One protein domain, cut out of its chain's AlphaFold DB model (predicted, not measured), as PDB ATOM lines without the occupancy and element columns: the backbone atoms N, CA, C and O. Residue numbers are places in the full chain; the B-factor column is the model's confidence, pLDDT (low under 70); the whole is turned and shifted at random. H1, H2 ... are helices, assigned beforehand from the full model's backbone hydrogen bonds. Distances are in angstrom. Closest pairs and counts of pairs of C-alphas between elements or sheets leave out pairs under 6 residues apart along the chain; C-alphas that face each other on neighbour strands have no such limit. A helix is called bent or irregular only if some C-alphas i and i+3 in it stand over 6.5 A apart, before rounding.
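AT A GLANCE: This is residues 2 to 77 of the 206 residues of the protein "Nuclear apoptosis-inducing factor 1" of Tribolium castaneum (UniProt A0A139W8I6). The domain has the shape of a T: the long helix H3 makes the stem, and H2 is the crossbar, with the first residues of H3 packed on the middle part of H2. The short helix H1 folds back beside H2 in a helical hairpin, and residues 48 to 77 stick out as one long arm that makes the length of the whole. The printed part has 76 residues with three named helices, in the order H1, H2, H3, and no named strand; the class is all helix. The whole is extended, with a radius of gyration of the C-alphas of 18.3 A, and its flat outline spans 56 by 35 by 18 A.

IN THESE COORDINATES: The longest helix, H3, is residues 43 to 75, 47.4 A from first to last C-alpha; it begins at C-alpha 43 at (214.683, 193.798, 311.208) and ends at C-alpha 75 at (170.114, 183.580, 323.809). H2 is residues 15 to 35, 30.5 A long between its end C-alphas, beginning at C-alpha 15 at (217.572, 209.682, 318.234). H1 is residues 2 to 8, 9.9 A from first to last C-alpha, and is irregular: C-alphas 3 and 6 are 8.1 A apart.

HOW THE PARTS SIT: H3 touches H2 with residues 43 to 47 alone, and H2 touches H3 with residues 22 to 29 alone. Their closest C-alphas are those of Glu 26 and Gly 43, 4.3 A apart. The two helices are about perpendicular, at 85 degrees, and their centres are 25.8 A apart. H1 and H2 touch and form a helical hairpin; their closest C-alphas are those of Ile 8 and Arg 21, 5.1 A apart. They run opposite ways at a shallow tilt of 30 degrees, with centres 9.7 A apart. H1 and H3 are apart. In H2 and H3 every O i to N i+4 pair is within hydrogen-bond range; in H1 1 of 3 such pairs is, and 3 of 4 O i to N i+3 pairs are.

THE WHOLE: The two C-alphas farthest apart are those of Val 16 and Gly 77, at 57.7 A. Residues 34 to 39 stand free, and so do residues 48 to 77, of which 48 to 75 belong to H3. The body without these stretches has 40 residues, spans 29 by 19 by 12 A and has a radius of gyration of 9.9 A. The links from H1 to H2, 6 residues, and from H2 to H3, 7 residues, are short. The printed part has no cut. The mean pLDDT of the printed part is 87.7; residue 2 and residues 73 to 77 are under 70.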
ATOM      1  N   PHE A   2     210.051 188.253 324.634       67.38
ATOM      2  CA  PHE A   2     210.092 189.139 325.816       67.38
ATOM      3  C   PHE A   2     211.437 189.860 326.044       67.38
ATOM      4  O   PHE A   2     211.464 190.952 326.597       67.38
ATOM      5  N   ARG A   3     212.551 189.300 325.546       85.06
ATOM      6  CA  ARG A   3     213.915 189.826 325.758       85.06
ATOM      7  C   ARG A   3     214.136 191.272 325.280       85.06
ATOM      8  O   ARG A   3     214.962 191.970 325.855       85.06
ATOM      9  N   TYR A   4     213.409 191.733 324.258       91.00
ATOM     10  CA  TYR A   4     213.577 193.081 323.682       91.00
ATOM     11  C   TYR A   4     212.324 193.957 323.785       91.00
ATOM     12  O   TYR A   4     212.271 195.013 323.152       91.00
ATOM     13  N   GLN A   5     211.317 193.547 324.563       88.06
ATOM     14  CA  GLN A   5     210.014 194.214 324.596       88.06
ATOM     15  C   GLN A   5     210.124 195.691 324.990       88.06
ATOM     16  O   GLN A   5     209.690 196.550 324.228       88.06
ATOM     17  N   ASN A   6     210.801 195.993 326.101       90.06
ATOM     18  CA  ASN A   6     210.962 197.366 326.597       90.06
ATOM     19  C   ASN A   6     211.643 198.285 325.576       90.06
ATOM     20  O   ASN A   6     211.336 199.468 325.505       90.06
ATOM     21  N   LYS A   7     212.546 197.734 324.753       91.75
ATOM     22  CA  LYS A   7     213.221 198.494 323.698       91.75
ATOM     23  C   LYS A   7     212.288 198.725 322.520       91.75
ATOM     24  O   LYS A   7     212.170 199.847 322.057       91.75
ATOM     25  N   ILE A   8     211.608 197.679 322.048       91.06
ATOM     26  CA  ILE A   8     210.719 197.730 320.877       91.06
ATOM     27  C   ILE A   8     209.485 198.609 321.123       91.06
ATOM     28  O   ILE A   8     209.060 199.324 320.214       91.06
ATOM     29  N   GLU A   9     208.919 198.546 322.327       87.94
ATOM     30  CA  GLU A   9     207.691 199.249 322.708       87.94
ATOM     31  C   GLU A   9     207.945 200.644 323.298       87.94
ATOM     32  O   GLU A   9     206.978 201.348 323.591       87.94
ATOM     33  N   ASN A  10     209.209 201.078 323.410       90.62
ATOM     34  CA  ASN A  10     209.530 202.435 323.847       90.62
ATOM     35  C   ASN A  10     208.867 203.476 322.912       90.62
ATOM     36  O   ASN A  10     209.036 203.451 321.681       90.62
ATOM     37  N   LYS A  11     208.094 204.386 323.520       87.88
ATOM     38  CA  LYS A  11     207.340 205.465 322.866       87.88
ATOM     39  C   LYS A  11     208.167 206.736 322.649       87.88
ATOM     40  O   LYS A  11     207.729 207.600 321.893       87.88
ATOM     41  N   GLU A  12     209.347 206.843 323.254       90.44
ATOM     42  CA  GLU A  12     210.244 207.982 323.070       90.44
ATOM     43  C   GLU A  12     210.655 208.139 321.595       90.44
ATOM     44  O   GLU A  12     210.696 207.188 320.797       90.44
ATOM     45  N   THR A  13     210.877 209.386 321.190       90.12
ATOM     46  CA  THR A  13     211.135 209.774 319.792       90.12
ATOM     47  C   THR A  13     212.514 210.393 319.592       90.12
ATOM     48  O   THR A  13     212.849 210.805 318.482       90.12
ATOM     49  N   ASP A  14     213.350 210.387 320.622       93.06
ATOM     50  CA  ASP A  14     214.743 210.798 320.559       93.06
ATOM     51  C   ASP A  14     215.573 209.875 319.643       93.06
ATOM     52  O   ASP A  14     215.216 208.733 319.325       93.06
ATOM     53  N   GLY A  15     216.703 210.399 319.168       92.38
ATOM     54  CA  GLY A  15     217.572 209.682 318.234       92.38
ATOM     55  C   GLY A  15     218.177 208.407 318.825       92.38
ATOM     56  O   GLY A  15     218.396 207.441 318.087       92.38
ATOM     57  N   VAL A  16     218.406 208.374 320.144       93.06
ATOM     58  CA  VAL A  16     218.973 207.211 320.833       93.06
ATOM     59  C   VAL A  16     217.930 206.101 320.894       93.06
ATOM     60  O   VAL A  16     218.186 205.027 320.352       93.06
ATOM     61  N   SER A  17     216.715 206.354 321.387       91.00
ATOM     62  CA  SER A  17     215.664 205.325 321.426       91.00
ATOM     63  C   SER A  17     215.178 204.889 320.041       91.00
ATOM     64  O   SER A  17     214.726 203.756 319.852       91.00
ATOM     65  N   GLN A  18     215.270 205.740 319.011       91.12
ATOM     66  CA  GLN A  18     215.061 205.303 317.625       91.12
ATOM     67  C   GLN A  18     216.120 204.293 317.170       91.12
ATOM     68  O   GLN A  18     215.770 203.262 316.582       91.12
ATOM     69  N   LYS A  19     217.398 204.565 317.458       94.38
ATOM     70  CA  LYS A  19     218.503 203.657 317.144       94.38
ATOM     71  C   LYS A  19     218.384 202.354 317.932       94.38
ATOM     72  O   LYS A  19     218.433 201.288 317.332       94.38
ATOM     73  N   GLU A  20     218.111 202.420 319.229       94.38
ATOM     74  CA  GLU A  20     217.949 201.236 320.077       94.38
ATOM     75  C   GLU A  20     216.786 200.345 319.638       94.38
ATOM     76  O   GLU A  20     216.922 199.120 319.621       94.38
ATOM     77  N   ARG A  21     215.656 200.934 319.221       94.12
ATOM     78  CA  ARG A  21     214.551 200.181 318.606       94.12
ATOM     79  C   ARG A  21     214.989 199.482 317.334       94.12
ATOM     80  O   ARG A  21     214.627 198.327 317.123       94.12
ATOM     81  N   LYS A  22     215.724 200.180 316.464       94.69
ATOM     82  CA  LYS A  22     216.231 199.602 315.217       94.69
ATOM     83  C   LYS A  22     217.170 198.432 315.514       94.69
ATOM     84  O   LYS A  22     216.944 197.349 314.987       94.69
ATOM     85  N   ASP A  23     218.135 198.627 316.404       95.00
ATOM     86  CA  ASP A  23     219.113 197.611 316.793       95.00
ATOM     87  C   ASP A  23     218.431 196.400 317.452       95.00
ATOM     88  O   ASP A  23     218.795 195.255 317.194       95.00
ATOM     89  N   ALA A  24     217.385 196.623 318.254       95.50
ATOM     90  CA  ALA A  24     216.572 195.547 318.818       95.50
ATOM     91  C   ALA A  24     215.862 194.720 317.733       95.50
ATOM     92  O   ALA A  24     215.815 193.494 317.829       95.50
ATOM     93  N   TRP A  25     215.334 195.361 316.685       95.38
ATOM     94  CA  TRP A  25     214.718 194.649 315.565       95.38
ATOM     95  C   TRP A  25     215.727 193.848 314.740       95.38
ATOM     96  O   TRP A  25     215.366 192.770 314.269       95.38
ATOM     97  N   GLU A  26     216.960 194.335 314.580       95.88
ATOM     98  CA  GLU A  26     218.013 193.561 313.908       95.88
ATOM     99  C   GLU A  26     218.413 192.334 314.731       95.88
ATOM    100  O   GLU A  26     218.438 191.238 314.187       95.88
ATOM    101  N   LYS A  27     218.567 192.456 316.057       94.69
ATOM    102  CA  LYS A  27     218.828 191.296 316.933       94.69
ATOM    103  C   LYS A  27     217.726 190.240 316.868       94.69
ATOM    104  O   LYS A  27     217.999 189.046 316.819       94.69
ATOM    105  N   VAL A  28     216.464 190.669 316.826       94.00
ATOM    106  CA  VAL A  28     215.327 189.752 316.634       94.00
ATOM    107  C   VAL A  28     215.405 189.052 315.276       94.00
ATOM    108  O   VAL A  28     215.078 187.871 315.182       94.00
ATOM    109  N   ALA A  29     215.815 189.764 314.226       94.06
ATOM    110  CA  ALA A  29     215.996 189.172 312.908       94.06
ATOM    111  C   ALA A  29     217.171 188.185 312.881       94.06
ATOM    112  O   ALA A  29     217.026 187.116 312.302       94.06
ATOM    113  N   GLU A  30     218.285 188.493 313.543       93.50
ATOM    114  CA  GLU A  30     219.429 187.589 313.704       93.50
ATOM    115  C   GLU A  30     219.029 186.302 314.428       93.50
ATOM    116  O   GLU A  30     219.248 185.224 313.885       93.50
ATOM    117  N   GLU A  31     218.363 186.400 315.585       93.00
ATOM    118  CA  GLU A  31     217.862 185.233 316.330       93.00
ATOM    119  C   GLU A  31     216.875 184.400 315.495       93.00
ATOM    120  O   GLU A  31     216.892 183.167 315.522       93.00
ATOM    121  N   PHE A  32     216.006 185.062 314.727       92.56
ATOM    122  CA  PHE A  32     215.074 184.381 313.831       92.56
ATOM    123  C   PHE A  32     215.807 183.666 312.690       92.56
ATOM    124  O   PHE A  32     215.494 182.518 312.383       92.56
ATOM    125  N   ASN A  33     216.785 184.327 312.072       93.31
ATOM    126  CA  ASN A  33     217.558 183.779 310.962       93.31
ATOM    127  C   ASN A  33     218.502 182.660 311.421       93.31
ATOM    128  O   ASN A  33     218.742 181.736 310.656       93.31
ATOM    129  N   SER A  34     219.014 182.704 312.656       92.62
ATOM    130  CA  SER A  34     219.823 181.616 313.217       92.62
ATOM    131  C   SER A  34     218.987 180.382 313.548       92.62
ATOM    132  O   SER A  34     219.487 179.265 313.480       92.62
ATOM    133  N   ALA A  35     217.721 180.576 313.927       90.56
ATOM    134  CA  ALA A  35     216.803 179.488 314.257       90.56
ATOM    135  C   ALA A  35     216.052 178.932 313.033       90.56
ATOM    136  O   ALA A  35     215.514 177.827 313.092       90.56
ATOM    137  N   SER A  36     215.965 179.692 311.937       87.69
ATOM    138  CA  SER A  36     215.189 179.329 310.752       87.69
ATOM    139  C   SER A  36     216.083 178.904 309.592       87.69
ATOM    140  O   SER A  36     217.006 179.612 309.216       87.69
ATOM    141  N   SER A  37     215.727 177.806 308.928       83.25
ATOM    142  CA  SER A  37     216.327 177.388 307.652       83.25
ATOM    143  C   SER A  37     215.769 178.145 306.432       83.25
ATOM    144  O   SER A  37     216.061 177.796 305.289       83.25
ATOM    145  N   THR A  38     214.941 179.173 306.651       83.94
ATOM    146  CA  THR A  38     214.315 179.969 305.582       83.94
ATOM    147  C   THR A  38     215.234 181.111 305.137       83.94
ATOM    148  O   THR A  38     216.155 181.495 305.850       83.94
ATOM    149  N   ALA A  39     214.952 181.708 303.974       86.75
ATOM    150  CA  ALA A  39     215.664 182.888 303.479       86.75
ATOM    151  C   ALA A  39     215.799 184.001 304.547       86.75
ATOM    152  O   ALA A  39     214.836 184.250 305.290       86.75
ATOM    153  N   PRO A  40     216.954 184.698 304.592       89.69
ATOM    154  CA  PRO A  40     217.256 185.662 305.640       89.69
ATOM    155  C   PRO A  40     216.273 186.829 305.612       89.69
ATOM    156  O   PRO A  40     215.924 187.363 304.555       89.69
ATOM    157  N   ARG A  41     215.828 187.238 306.798       93.38
ATOM    158  CA  ARG A  41     214.923 188.370 306.987       93.38
ATOM    159  C   ARG A  41     215.632 189.526 307.677       93.38
ATOM    160  O   ARG A  41     216.559 189.337 308.452       93.38
ATOM    161  N   THR A  42     215.169 190.735 307.395       95.56
ATOM    162  CA  THR A  42     215.680 191.990 307.969       95.56
ATOM    163  C   THR A  42     214.847 192.428 309.171       95.56
ATOM    164  O   THR A  42     213.646 192.128 309.241       95.56
ATOM    165  N   GLY A  43     215.419 193.234 310.072       93.00
ATOM    166  CA  GLY A  43     214.683 193.798 311.208       93.00
ATOM    167  C   GLY A  43     213.426 194.573 310.791       93.00
ATOM    168  O   GLY A  43     212.377 194.494 311.435       93.00
ATOM    169  N   LYS A  44     213.461 195.242 309.632       94.31
ATOM    170  CA  LYS A  44     212.300 195.955 309.073       94.31
ATOM    171  C   LYS A  44     211.144 195.010 308.721       94.31
ATOM    172  O   LYS A  44     209.987 195.335 308.991       94.31
ATOM    173  N   GLN A  45     211.439 193.837 308.156       94.56
ATOM    174  CA  GLN A  45     210.431 192.811 307.864       94.56
ATOM    175  C   GLN A  45     209.855 192.215 309.154       94.56
ATOM    176  O   GLN A  45     208.644 192.002 309.232       94.56
ATOM    177  N   MET A  46     210.687 192.013 310.182       93.69
ATOM    178  CA  MET A  46     210.242 191.547 311.502       93.69
ATOM    179  C   MET A  46     209.309 192.546 312.185       93.69
ATOM    180  O   MET A  46     208.240 192.161 312.661       93.69
ATOM    181  N   LYS A  47     209.629 193.843 312.120       93.50
ATOM    182  CA  LYS A  47     208.754 194.913 312.615       93.50
ATOM    183  C   LYS A  47     207.381 194.903 311.937       93.50
ATOM    184  O   LYS A  47     206.351 195.040 312.606       93.50
ATOM    185  N   VAL A  48     207.349 194.751 310.611       95.12
ATOM    186  CA  VAL A  48     206.095 194.688 309.839       95.12
ATOM    187  C   VAL A  48     205.283 193.454 310.221       95.12
ATOM    188  O   VAL A  48     204.087 193.575 310.484       95.12
ATOM    189  N   LEU A  49     205.926 192.287 310.293       93.12
ATOM    190  CA  LEU A  49     205.278 191.042 310.698       93.12
ATOM    191  C   LEU A  49     204.637 191.180 312.079       93.12
ATOM    192  O   LEU A  49     203.444 190.924 312.216       93.12
ATOM    193  N   TRP A  50     205.384 191.652 313.077       92.81
ATOM    194  CA  TRP A  50     204.861 191.861 314.426       92.81
ATOM    195  C   TRP A  50     203.686 192.843 314.448       92.81
ATOM    196  O   TRP A  50     202.654 192.561 315.053       92.81
ATOM    197  N   SER A  51     203.793 193.959 313.720       91.50
ATOM    198  CA  SER A  51     202.701 194.934 313.609       91.50
ATOM    199  C   SER A  51     201.438 194.300 313.016       91.50
ATOM    200  O   SER A  51     200.329 194.551 313.487       91.50
ATOM    201  N   ASN A  52     201.593 193.448 312.001       93.50
ATOM    202  CA  ASN A  52     200.482 192.731 311.384       93.50
ATOM    203  C   ASN A  52     199.888 191.678 312.324       93.50
ATOM    204  O   ASN A  52     198.666 191.586 312.423       93.50
ATOM    205  N   LEU A  53     200.723 190.930 313.048       93.69
ATOM    206  CA  LEU A  53     200.280 189.960 314.049       93.69
ATOM    207  C   LEU A  53     199.496 190.646 315.170       93.69
ATOM    208  O   LEU A  53     198.379 190.235 315.465       93.69
ATOM    209  N   ARG A  54     200.006 191.757 315.716       90.94
ATOM    210  CA  ARG A  54     199.325 192.542 316.756       90.94
ATOM    211  C   ARG A  54     197.978 193.082 316.276       90.94
ATOM    212  O   ARG A  54     196.977 192.953 316.976       90.94
ATOM    213  N   ARG A  55     197.922 193.647 315.064       90.88
ATOM    214  CA  ARG A  55     196.659 194.097 314.446       90.88
ATOM    215  C   ARG A  55     195.673 192.944 314.265       90.88
ATOM    216  O   ARG A  55     194.484 193.112 314.517       90.88
ATOM    217  N   THR A  56     196.162 191.783 313.840       93.06
ATOM    218  CA  THR A  56     195.335 190.591 313.609       93.06
ATOM    219  C   THR A  56     194.792 190.038 314.922       93.06
ATOM    220  O   THR A  56     193.597 189.777 315.007       93.06
ATOM    221  N   ALA A  57     195.623 189.953 315.963       91.44
ATOM    222  CA  ALA A  57     195.217 189.550 317.306       91.44
ATOM    223  C   ALA A  57     194.125 190.477 317.858       91.44
ATOM    224  O   ALA A  57     193.044 190.006 318.202       91.44
ATOM    225  N   LYS A  58     194.338 191.802 317.818       88.12
ATOM    226  CA  LYS A  58     193.318 192.793 318.207       88.12
ATOM    227  C   LYS A  58     192.014 192.622 317.410       88.12
ATOM    228  O   LYS A  58     190.928 192.647 317.982       88.12
ATOM    229  N   LYS A  59     192.101 192.410 316.090       90.25
ATOM    230  CA  LYS A  59     190.928 192.184 315.226       90.25
ATOM    231  C   LYS A  59     190.178 190.904 315.597       90.25
ATOM    232  O   LYS A  59     188.952 190.892 315.538       90.25
ATOM    233  N   ASN A  60     190.891 189.837 315.940       90.25
ATOM    234  CA  ASN A  60     190.286 188.573 316.341       90.25
ATOM    235  C   ASN A  60     189.579 188.705 317.693       90.25
ATOM    236  O   ASN A  60     188.425 188.308 317.780       90.25
ATOM    237  N   ILE A  61     190.193 189.383 318.667       91.00
ATOM    238  CA  ILE A  61     189.558 189.707 319.954       91.00
ATOM    239  C   ILE A  61     188.280 190.530 319.734       91.00
ATOM    240  O   ILE A  61     187.225 190.203 320.267       91.00
ATOM    241  N   ALA A  62     188.327 191.562 318.884       84.06
ATOM    242  CA  ALA A  62     187.145 192.369 318.576       84.06
ATOM    243  C   ALA A  62     186.026 191.550 317.906       84.06
ATOM    244  O   ALA A  62     184.848 191.741 318.204       84.06
ATOM    245  N   LYS A  63     186.381 190.624 317.005       84.88
ATOM    246  CA  LYS A  63     185.418 189.701 316.386       84.88
ATOM    247  C   LYS A  63     184.811 188.748 317.406       84.88
ATOM    248  O   LYS A  63     183.608 188.530 317.355       84.88
ATOM    249  N   GLU A  64     185.622 188.190 318.296       87.50
ATOM    250  CA  GLU A  64     185.170 187.280 319.343       87.50
ATOM    251  C   GLU A  64     184.247 187.996 320.328       87.50
ATOM    252  O   GLU A  64     183.159 187.507 320.596       87.50
ATOM    253  N   ASN A  65     184.603 189.202 320.770       82.81
ATOM    254  CA  ASN A  65     183.747 190.019 321.630       82.81
ATOM    255  C   ASN A  65     182.422 190.369 320.949       82.81
ATOM    256  O   ASN A  65     181.366 190.271 321.567       82.81
ATOM    257  N   LYS A  66     182.458 190.709 319.654       79.69
ATOM    258  CA  LYS A  66     181.240 190.926 318.867       79.69
ATOM    259  C   LYS A  66     180.401 189.653 318.753       79.69
ATOM    260  O   LYS A  66     179.183 189.739 318.847       79.69
ATOM    261  N   LYS A  67     181.033 188.500 318.517       81.75
ATOM    262  CA  LYS A  67     180.349 187.207 318.426       81.75
ATOM    263  C   LYS A  67     179.692 186.866 319.763       81.75
ATOM    264  O   LYS A  67     178.498 186.638 319.777       81.75
ATOM    265  N   ARG A  68     180.438 186.944 320.867       80.19
ATOM    266  CA  ARG A  68     179.955 186.713 322.234       80.19
ATOM    267  C   ARG A  68     178.733 187.569 322.553       80.19
ATOM    268  O   ARG A  68     177.731 187.033 322.992       80.19
ATOM    269  N   TYR A  69     178.795 188.866 322.247       77.62
ATOM    270  CA  TYR A  69     177.657 189.768 322.420       77.62
ATOM    271  C   TYR A  69     176.455 189.357 321.563       77.62
ATOM    272  O   TYR A  69     175.330 189.358 322.040       77.62
ATOM    273  N   LEU A  70     176.671 189.005 320.292       73.88
ATOM    274  CA  LEU A  70     175.581 188.571 319.417       73.88
ATOM    275  C   LEU A  70     174.954 187.259 319.889       73.88
ATOM    276  O   LEU A  70     173.732 187.170 319.904       73.88
ATOM    277  N   ASP A  71     175.772 186.291 320.290       75.38
ATOM    278  CA  ASP A  71     175.331 185.003 320.816       75.38
ATOM    279  C   ASP A  71     174.543 185.219 322.116       75.38
ATOM    280  O   ASP A  71     173.404 184.785 322.208       75.38
ATOM    281  N   GLU A  72     175.054 186.025 323.050       71.12
ATOM    282  CA  GLU A  72     174.346 186.423 324.276       71.12
ATOM    283  C   GLU A  72     173.012 187.132 323.972       71.12
ATOM    284  O   GLU A  72     171.987 186.834 324.580       71.12
ATOM    285  N   THR A  73     172.964 188.013 322.966       63.31
ATOM    286  CA  THR A  73     171.703 188.651 322.544       63.31
ATOM    287  C   THR A  73     170.756 187.727 321.778       63.31
ATOM    288  O   THR A  73     169.561 188.013 321.716       63.31
ATOM    289  N   ASN A  74     171.267 186.652 321.175       61.28
ATOM    290  CA  ASN A  74     170.456 185.613 320.545       61.28
ATOM    291  C   ASN A  74     169.848 184.688 321.605       61.28
ATOM    292  O   ASN A  74     168.670 184.358 321.491       61.28
ATOM    293  N   GLU A  75     170.604 184.342 322.651       58.25
ATOM    294  CA  GLU A  75     170.114 183.580 323.809       58.25
ATOM    295  C   GLU A  75     169.051 184.356 324.608       58.25
ATOM    296  O   GLU A  75     168.130 183.765 325.165       58.25
ATOM    297  N   LEU A  76     169.088 185.696 324.586       56.84
ATOM    298  CA  LEU A  76     168.033 186.551 325.155       56.84
ATOM    299  C   LEU A  76     166.723 186.575 324.336       56.84
ATOM    300  O   LEU A  76     165.764 187.236 324.737       56.84
ATOM    301  N   GLY A  77     166.656 185.834 323.224       59.22
ATOM    302  CA  GLY A  77     165.444 185.612 322.440       59.22
ATOM    303  C   GLY A  77     165.037 186.807 321.578       59.22
ATOM    304  O   GLY A  77     164.964 187.936 322.041       59.22
TER     305      GLY A  77